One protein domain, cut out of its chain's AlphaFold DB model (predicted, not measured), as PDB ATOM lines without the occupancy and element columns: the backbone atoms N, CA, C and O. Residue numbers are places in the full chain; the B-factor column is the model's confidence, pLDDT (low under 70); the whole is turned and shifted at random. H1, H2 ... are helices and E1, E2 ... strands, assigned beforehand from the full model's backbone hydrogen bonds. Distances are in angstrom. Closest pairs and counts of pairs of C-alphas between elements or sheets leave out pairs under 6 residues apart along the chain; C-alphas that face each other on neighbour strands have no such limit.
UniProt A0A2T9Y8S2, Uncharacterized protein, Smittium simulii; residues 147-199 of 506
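AT A GLANCE: This is residues 147 to 199 of the 506 residues of an uncharacterized protein of Smittium simulii (UniProt A0A2T9Y8S2). A small, twisted sheet of three strands, E1, E2 and E3, lies in the middle of a rod-like domain, with the short helix H1 at one end of it and the helix H2, then the strand E4, in line beyond the other. The printed part has 53 residues, with two named helices and four named strands in the order H1, E1, E2, E3, H2, E4. The sheet, in the order E1, E2, E3, is antiparallel, and the class is mixed, helices and strands. The whole is loose, with a radius of gyration of the C-alphas of 13.1 A and spans of 42 by 17 by 14 A.

HOW THE PARTS SIT: E1, residues 160 to 162, E2, residues 165 to 169, and E3, residues 175 to 177, form a meander, each strand the antiparallel neighbour of the one before. E1 and E2 are a hairpin, with N 160 and O 167 2.9 A apart, within hydrogen-bond range. E2 and E3 are a hairpin too, with N 168 and O 176 at 2.9 A, within hydrogen-bond range. The pairing is staggered: E2 pairs with E1 over residues 165 to 167 and with E3 over 167 to 169. H1, residues 147 to 151, is on the sheet but only grazes it; the C-alphas of Cys 149 and Cys 169 in E2 are its closest to E2, at 6.0 A. H2, residues 180 to 187, also only grazes the sheet; its closest C-alphas to E2 are those of Arg 183 and Tyr 165, 6.4 A apart. E4, residues 194 to 196, pairs with no named strand. H1 and H2 are apart. In H1 and H2 every O i to N i+4 pair is within hydrogen-bond range.

IN THESE COORDINATES: E2 is 13.2 A long from first to last C-alpha and H2 is 10.3 A. C-alpha 147 of H1 stands at (-6.191, 36.057, -0.259) and C-alpha 196 of E4 at (-24.877, 55.690, -26.603).

THE WHOLE: The C-alphas farthest apart, of Lys 148 and Leu 199, are 42.4 A apart. The printed part has no cut, no link is long, and no printed residue is under 70 in pLDDT.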
ATOM      1  N   GLU A 147      -5.323  37.227  -0.477       88.75
ATOM      2  CA  GLU A 147      -6.191  36.057  -0.259       88.75
ATOM      3  C   GLU A 147      -7.019  36.173   1.024       88.75
ATOM      4  O   GLU A 147      -8.166  35.722   1.057       88.75
ATOM      5  N   LYS A 148      -6.479  36.817   2.068       90.44
ATOM      6  CA  LYS A 148      -7.243  37.198   3.258       90.44
ATOM      7  C   LYS A 148      -8.331  38.204   2.880       90.44
ATOM      8  O   LYS A 148      -9.495  37.954   3.153       90.44
ATOM      9  N   CYS A 149      -7.989  39.266   2.154       94.12
ATOM     10  CA  CYS A 149      -8.936  40.260   1.647       94.12
ATOM     11  C   CYS A 149     -10.107  39.635   0.861       94.12
ATOM     12  O   CYS A 149     -11.258  40.046   1.050       94.12
ATOM     13  N   LEU A 150      -9.827  38.622   0.029       94.62
ATOM     14  CA  LEU A 150     -10.827  37.860  -0.728       94.62
ATOM     15  C   LEU A 150     -11.669  36.938   0.170       94.62
ATOM     16  O   LEU A 150     -12.895  36.923   0.044       94.62
ATOM     17  N   ALA A 151     -11.049  36.240   1.129       93.06
ATOM     18  CA  ALA A 151     -11.756  35.427   2.121       93.06
ATOM     19  C   ALA A 151     -12.686  36.278   3.011       93.06
ATOM     20  O   ALA A 151     -13.864  35.957   3.141       93.06
ATOM     21  N   ASP A 152     -12.201  37.419   3.504       92.62
ATOM     22  CA  ASP A 152     -12.954  38.440   4.252       92.62
ATOM     23  C   ASP A 152     -14.036  39.127   3.386       92.62
ATOM     24  O   ASP A 152     -14.846  39.914   3.875       92.62
ATOM     25  N   ALA A 153     -14.024  38.912   2.067       93.00
ATOM     26  CA  ALA A 153     -15.068  39.339   1.137       93.00
ATOM     27  C   ALA A 153     -15.988  38.184   0.686       93.00
ATOM     28  O   ALA A 153     -16.950  38.441  -0.040       93.00
ATOM     29  N   GLY A 154     -15.737  36.945   1.125       95.50
ATOM     30  CA  GLY A 154     -16.512  35.757   0.756       95.50
ATOM     31  C   GLY A 154     -16.358  35.322  -0.708       95.50
ATOM     32  O   GLY A 154     -17.206  34.594  -1.215       95.50
ATOM     33  N   VAL A 155     -15.311  35.773  -1.408       94.94
ATOM     34  CA  VAL A 155     -15.126  35.558  -2.856       94.94
ATOM     35  C   VAL A 155     -13.840  34.796  -3.174       94.94
ATOM     36  O   VAL A 155     -12.879  34.808  -2.411       94.94
ATOM     37  N   LYS A 156     -13.816  34.140  -4.340       94.00
ATOM     38  CA  LYS A 156     -12.647  33.404  -4.864       94.00
ATOM     39  C   LYS A 156     -11.953  34.095  -6.048       94.00
ATOM     40  O   LYS A 156     -10.921  33.618  -6.501       94.00
ATOM     41  N   ILE A 157     -12.531  35.177  -6.576       94.00
ATOM     42  CA  ILE A 157     -12.117  35.839  -7.824       94.00
ATOM     43  C   ILE A 157     -11.851  37.322  -7.538       94.00
ATOM     44  O   ILE A 157     -12.494  37.915  -6.674       94.00
ATOM     45  N   ASN A 158     -10.884  37.902  -8.250       93.50
ATOM     46  CA  ASN A 158     -10.439  39.284  -8.104       93.50
ATOM     47  C   ASN A 158     -10.241  39.900  -9.505       93.50
ATOM     48  O   ASN A 158      -9.472  39.324 -10.279       93.50
ATOM     49  N   PRO A 159     -10.880  41.032  -9.856       95.50
ATOM     50  CA  PRO A 159     -11.858  41.781  -9.064       95.50
ATOM     51  C   PRO A 159     -13.185  41.027  -8.870       95.50
ATOM     52  O   PRO A 159     -13.462  40.036  -9.543       95.50
ATOM     53  N   PHE A 160     -14.014  41.520  -7.953       96.56
ATOM     54  CA  PHE A 160     -15.359  41.011  -7.665       96.56
ATOM     55  C   PHE A 160     -16.371  42.158  -7.597       96.56
ATOM     56  O   PHE A 160     -16.008  43.290  -7.295       96.56
ATOM     57  N   VAL A 161     -17.650  41.883  -7.862       95.19
ATOM     58  CA  VAL A 161     -18.717  42.898  -7.801       95.19
ATOM     59  C   VAL A 161     -19.532  42.728  -6.521       95.19
ATOM     60  O   VAL A 161     -19.946  41.619  -6.192       95.19
ATOM     61  N   ARG A 162     -19.794  43.834  -5.821       94.81
ATOM     62  CA  ARG A 162     -20.734  43.918  -4.692       94.81
ATOM     63  C   ARG A 162     -21.478  45.254  -4.771       94.81
ATOM     64  O   ARG A 162     -20.897  46.254  -5.183       94.81
ATOM     65  N   ASP A 163     -22.771  45.273  -4.457       93.69
ATOM     66  CA  ASP A 163     -23.604  46.494  -4.441       93.69
ATOM     67  C   ASP A 163     -23.587  47.288  -5.772       93.69
ATOM     68  O   ASP A 163     -23.744  48.507  -5.811       93.69
ATOM     69  N   GLY A 164     -23.343  46.595  -6.892       93.06
ATOM     70  CA  GLY A 164     -23.196  47.177  -8.232       93.06
ATOM     71  C   GLY A 164     -21.822  47.793  -8.553       93.06
ATOM     72  O   GLY A 164     -21.603  48.177  -9.708       93.06
ATOM     73  N   TYR A 165     -20.902  47.855  -7.586       95.12
ATOM     74  CA  TYR A 165     -19.527  48.352  -7.726       95.12
ATOM     75  C   TYR A 165     -18.529  47.199  -7.854       95.12
ATOM     76  O   TYR A 165     -18.667  46.165  -7.201       95.12
ATOM     77  N   SER A 166     -17.502  47.384  -8.679       95.69
ATOM     78  CA  SER A 166     -16.334  46.503  -8.697       95.69
ATOM     79  C   SER A 166     -15.421  46.795  -7.497       95.69
ATOM     80  O   SER A 166     -15.279  47.941  -7.062       95.69
ATOM     81  N   TYR A 167     -14.793  45.759  -6.957       96.69
ATOM     82  CA  TYR A 167     -13.813  45.825  -5.880       96.69
ATOM     83  C   TYR A 167     -12.596  44.981  -6.252       96.69
ATOM     84  O   TYR A 167     -12.726  43.834  -6.686       96.69
ATOM     85  N   THR A 168     -11.409  45.538  -6.027       96.75
ATOM     86  CA  THR A 168     -10.129  44.862  -6.239       96.75
ATOM     87  C   THR A 168      -9.414  44.714  -4.904       96.75
ATOM     88  O   THR A 168      -9.137  45.711  -4.236       96.75
ATOM     89  N   CYS A 169      -9.075  43.480  -4.529       95.88
ATOM     90  CA  CYS A 169      -8.112  43.232  -3.457       95.88
ATOM     91  C   CYS A 169      -6.700  43.488  -3.993       95.88
ATOM     92  O   CYS A 169      -6.266  42.810  -4.932       95.88
ATOM     93  N   LEU A 170      -6.000  44.463  -3.419       91.88
ATOM     94  CA  LEU A 170      -4.599  44.744  -3.726       91.88
ATOM     95  C   LEU A 170      -3.675  43.747  -3.003       91.88
ATOM     96  O   LEU A 170      -4.115  42.969  -2.154       91.88
ATOM     97  N   ASP A 171      -2.395  43.725  -3.379       83.81
ATOM     98  CA  ASP A 171      -1.416  42.759  -2.852       83.81
ATOM     99  C   ASP A 171      -1.080  42.977  -1.363       83.81
ATOM    100  O   ASP A 171      -0.720  42.030  -0.666       83.81
ATOM    101  N   ASP A 172      -1.301  44.194  -0.856       81.00
ATOM    102  CA  ASP A 172      -1.250  44.564   0.566       81.00
ATOM    103  C   ASP A 172      -2.512  44.164   1.362       81.00
ATOM    104  O   ASP A 172      -2.557  44.322   2.582       81.00
ATOM    105  N   GLY A 173      -3.536  43.618   0.695       87.75
ATOM    106  CA  GLY A 173      -4.811  43.222   1.295       87.75
ATOM    107  C   GLY A 173      -5.841  44.344   1.440       87.75
ATOM    108  O   GLY A 173      -6.925  44.107   1.977       87.75
ATOM    109  N   THR A 174      -5.563  45.551   0.946       90.56
ATOM    110  CA  THR A 174      -6.550  46.637   0.922       90.56
ATOM    111  C   THR A 174      -7.602  46.421  -0.174       90.56
ATOM    112  O   THR A 174      -7.357  45.796  -1.210       90.56
ATOM    113  N   LYS A 175      -8.820  46.932   0.057       93.62
ATOM    114  CA  LYS A 175      -9.962  46.827  -0.869       93.62
ATOM    115  C   LYS A 175     -10.124  48.136  -1.644       93.62
ATOM    116  O   LYS A 175     -10.795  49.047  -1.160       93.62
ATOM    117  N   LYS A 176      -9.565  48.238  -2.859       95.81
ATOM    118  CA  LYS A 176      -9.882  49.365  -3.757       95.81
ATOM    119  C   LYS A 176     -11.303  49.174  -4.296       95.81
ATOM    120  O   LYS A 176     -11.554  48.241  -5.056       95.81
ATOM    121  N   ARG A 177     -12.214  50.082  -3.942       95.62
ATOM    122  CA  ARG A 177     -13.537  50.211  -4.571       95.62
ATOM    123  C   ARG A 177     -13.431  50.995  -5.885       95.62
ATOM    124  O   ARG A 177     -12.669  51.953  -5.987       95.62
ATOM    125  N   GLU A 178     -14.219  50.590  -6.868       93.94
ATOM    126  CA  GLU A 178     -14.471  51.315  -8.114       93.94
ATOM    127  C   GLU A 178     -15.212  52.642  -7.869       93.94
ATOM    128  O   GLU A 178     -16.199  52.693  -7.132       93.94
ATOM    129  N   THR A 179     -14.756  53.719  -8.503       91.88
ATOM    130  CA  THR A 179     -15.421  55.032  -8.462       91.88
ATOM    131  C   THR A 179     -16.735  55.038  -9.246       91.88
ATOM    132  O   THR A 179     -16.955  54.223 -10.140       91.88
ATOM    133  N   GLU A 180     -17.615  56.005  -8.971       87.75
ATOM    134  CA  GLU A 180     -18.864  56.183  -9.734       87.75
ATOM    135  C   GLU A 180     -18.597  56.425 -11.231       87.75
ATOM    136  O   GLU A 180     -19.320  55.909 -12.082       87.75
ATOM    137  N   TYR A 181     -17.495  57.113 -11.553       87.94
ATOM    138  CA  TYR A 181     -17.000  57.272 -12.920       87.94
ATOM    139  C   TYR A 181     -16.616  55.927 -13.556       87.94
ATOM    140  O   TYR A 181     -17.149  55.578 -14.609       87.94
ATOM    141  N   GLU A 182     -15.722  55.151 -12.925       90.50
ATOM    142  CA  GLU A 182     -15.294  53.840 -13.438       90.50
ATOM    143  C   GLU A 182     -16.504  52.893 -13.603       90.50
ATOM    144  O   GLU A 182     -16.616  52.215 -14.626       90.50
ATOM    145  N   ARG A 183     -17.468  52.926 -12.668       92.31
ATOM    146  CA  ARG A 183     -18.732  52.175 -12.741       92.31
ATOM    147  C   ARG A 183     -19.597  52.592 -13.935       92.31
ATOM    148  O   ARG A 183     -20.040  51.709 -14.663       92.31
ATOM    149  N   CYS A 184     -19.802  53.891 -14.165       88.00
ATOM    150  CA  CYS A 184     -20.549  54.418 -15.321       88.00
ATOM    151  C   CYS A 184     -19.899  53.972 -16.650       88.00
ATOM    152  O   CYS A 184     -20.568  53.508 -17.572       88.00
ATOM    153  N   VAL A 185     -18.561  54.015 -16.730       89.50
ATOM    154  CA  VAL A 185     -17.806  53.535 -17.900       89.50
ATOM    155  C   VAL A 185     -17.923  52.016 -18.081       89.50
ATOM    156  O   VAL A 185     -18.054  51.551 -19.212       89.50
ATOM    157  N   ARG A 186     -17.896  51.224 -17.001       93.12
ATOM    158  CA  ARG A 186     -18.004  49.755 -17.060       93.12
ATOM    159  C   ARG A 186     -19.415  49.277 -17.412       93.12
ATOM    160  O   ARG A 186     -19.546  48.387 -18.248       93.12
ATOM    161  N   VAL A 187     -20.437  49.810 -16.743       88.94
ATOM    162  CA  VAL A 187     -21.828  49.338 -16.833       88.94
ATOM    163  C   VAL A 187     -22.504  49.904 -18.077       88.94
ATOM    164  O   VAL A 187     -22.852  49.150 -18.984       88.94
ATOM    165  N   ASP A 188     -22.634  51.227 -18.149       85.25
ATOM    166  CA  ASP A 188     -23.378  51.907 -19.210       85.25
ATOM    167  C   ASP A 188     -22.515  52.071 -20.469       85.25
ATOM    168  O   ASP A 188     -22.956  51.800 -21.586       85.25
ATOM    169  N   GLY A 189     -21.239  52.423 -20.280       86.94
ATOM    170  CA  GLY A 189     -20.264  52.579 -21.360       86.94
ATOM    171  C   GLY A 189     -19.699  51.280 -21.942       86.94
ATOM    172  O   GLY A 189     -19.035  51.317 -22.982       86.94
ATOM    173  N   ARG A 190     -19.930  50.127 -21.295       88.75
ATOM    174  CA  ARG A 190     -19.353  48.814 -21.663       88.75
ATOM    175  C   ARG A 190     -17.827  48.861 -21.884       88.75
ATOM    176  O   ARG A 190     -17.297  48.225 -22.792       88.75
ATOM    177  N   GLY A 191     -17.127  49.661 -21.080       86.31
ATOM    178  CA  GLY A 191     -15.686  49.926 -21.167       86.31
ATOM    179  C   GLY A 191     -15.294  51.191 -21.947       86.31
ATOM    180  O   GLY A 191     -14.137  51.605 -21.869       86.31
ATOM    181  N   ASN A 192     -16.223  51.841 -22.657       86.06
ATOM    182  CA  ASN A 192     -15.969  53.085 -23.389       86.06
ATOM    183  C   ASN A 192     -16.424  54.315 -22.580       86.06
ATOM    184  O   ASN A 192     -17.572  54.361 -22.145       86.06
ATOM    185  N   PRO A 193     -15.587  55.360 -22.416       85.50
ATOM    186  CA  PRO A 193     -15.974  56.570 -21.683       85.50
ATOM    187  C   PRO A 193     -16.964  57.468 -22.444       85.50
ATOM    188  O   PRO A 193     -17.565  58.355 -21.844       85.50
ATOM    189  N   THR A 194     -17.155  57.221 -23.743       86.62
ATOM    190  CA  THR A 194     -18.164  57.859 -24.600       86.62
ATOM    191  C   THR A 194     -18.985  56.756 -25.253       86.62
ATOM    192  O   THR A 194     -18.416  55.876 -25.896       86.62
ATOM    193  N   PHE A 195     -20.304  56.799 -25.098       85.69
ATOM    194  CA  PHE A 195     -21.210  55.714 -25.478       85.69
ATOM    195  C   PHE A 195     -22.575  56.253 -25.925       85.69
ATOM    196  O   PHE A 195     -22.823  57.458 -25.897       85.69
ATOM    197  N   ILE A 196     -23.465  55.370 -26.369       81.62
ATOM    198  CA  ILE A 196     -24.877  55.690 -26.603       81.62
ATOM    199  C   ILE A 196     -25.665  55.026 -25.474       81.62
ATOM    200  O   ILE A 196     -25.459  53.845 -25.202       81.62
ATOM    201  N   ASN A 197     -26.505  55.791 -24.777       78.06
ATOM    202  CA  ASN A 197     -27.306  55.267 -23.670       78.06
ATOM    203  C   ASN A 197     -28.551  54.502 -24.169       78.06
ATOM    204  O   ASN A 197     -28.842  54.451 -25.364       78.06
ATOM    205  N   SER A 198     -29.333  53.955 -23.237       75.38
ATOM    206  CA  SER A 198     -30.603  53.264 -23.513       75.38
ATOM    207  C   SER A 198     -31.680  54.129 -24.189       75.38
ATOM    208  O   SER A 198     -32.644  53.581 -24.715       75.38
ATOM    209  N   LEU A 199     -31.517  55.456 -24.217       80.06
ATOM    210  CA  LEU A 199     -32.406  56.416 -24.883       80.06
ATOM    211  C   LEU A 199     -31.897  56.833 -26.278       80.06
ATOM    212  O   LEU A 199     -32.386  57.808 -26.843       80.06
TER     213      LEU A 199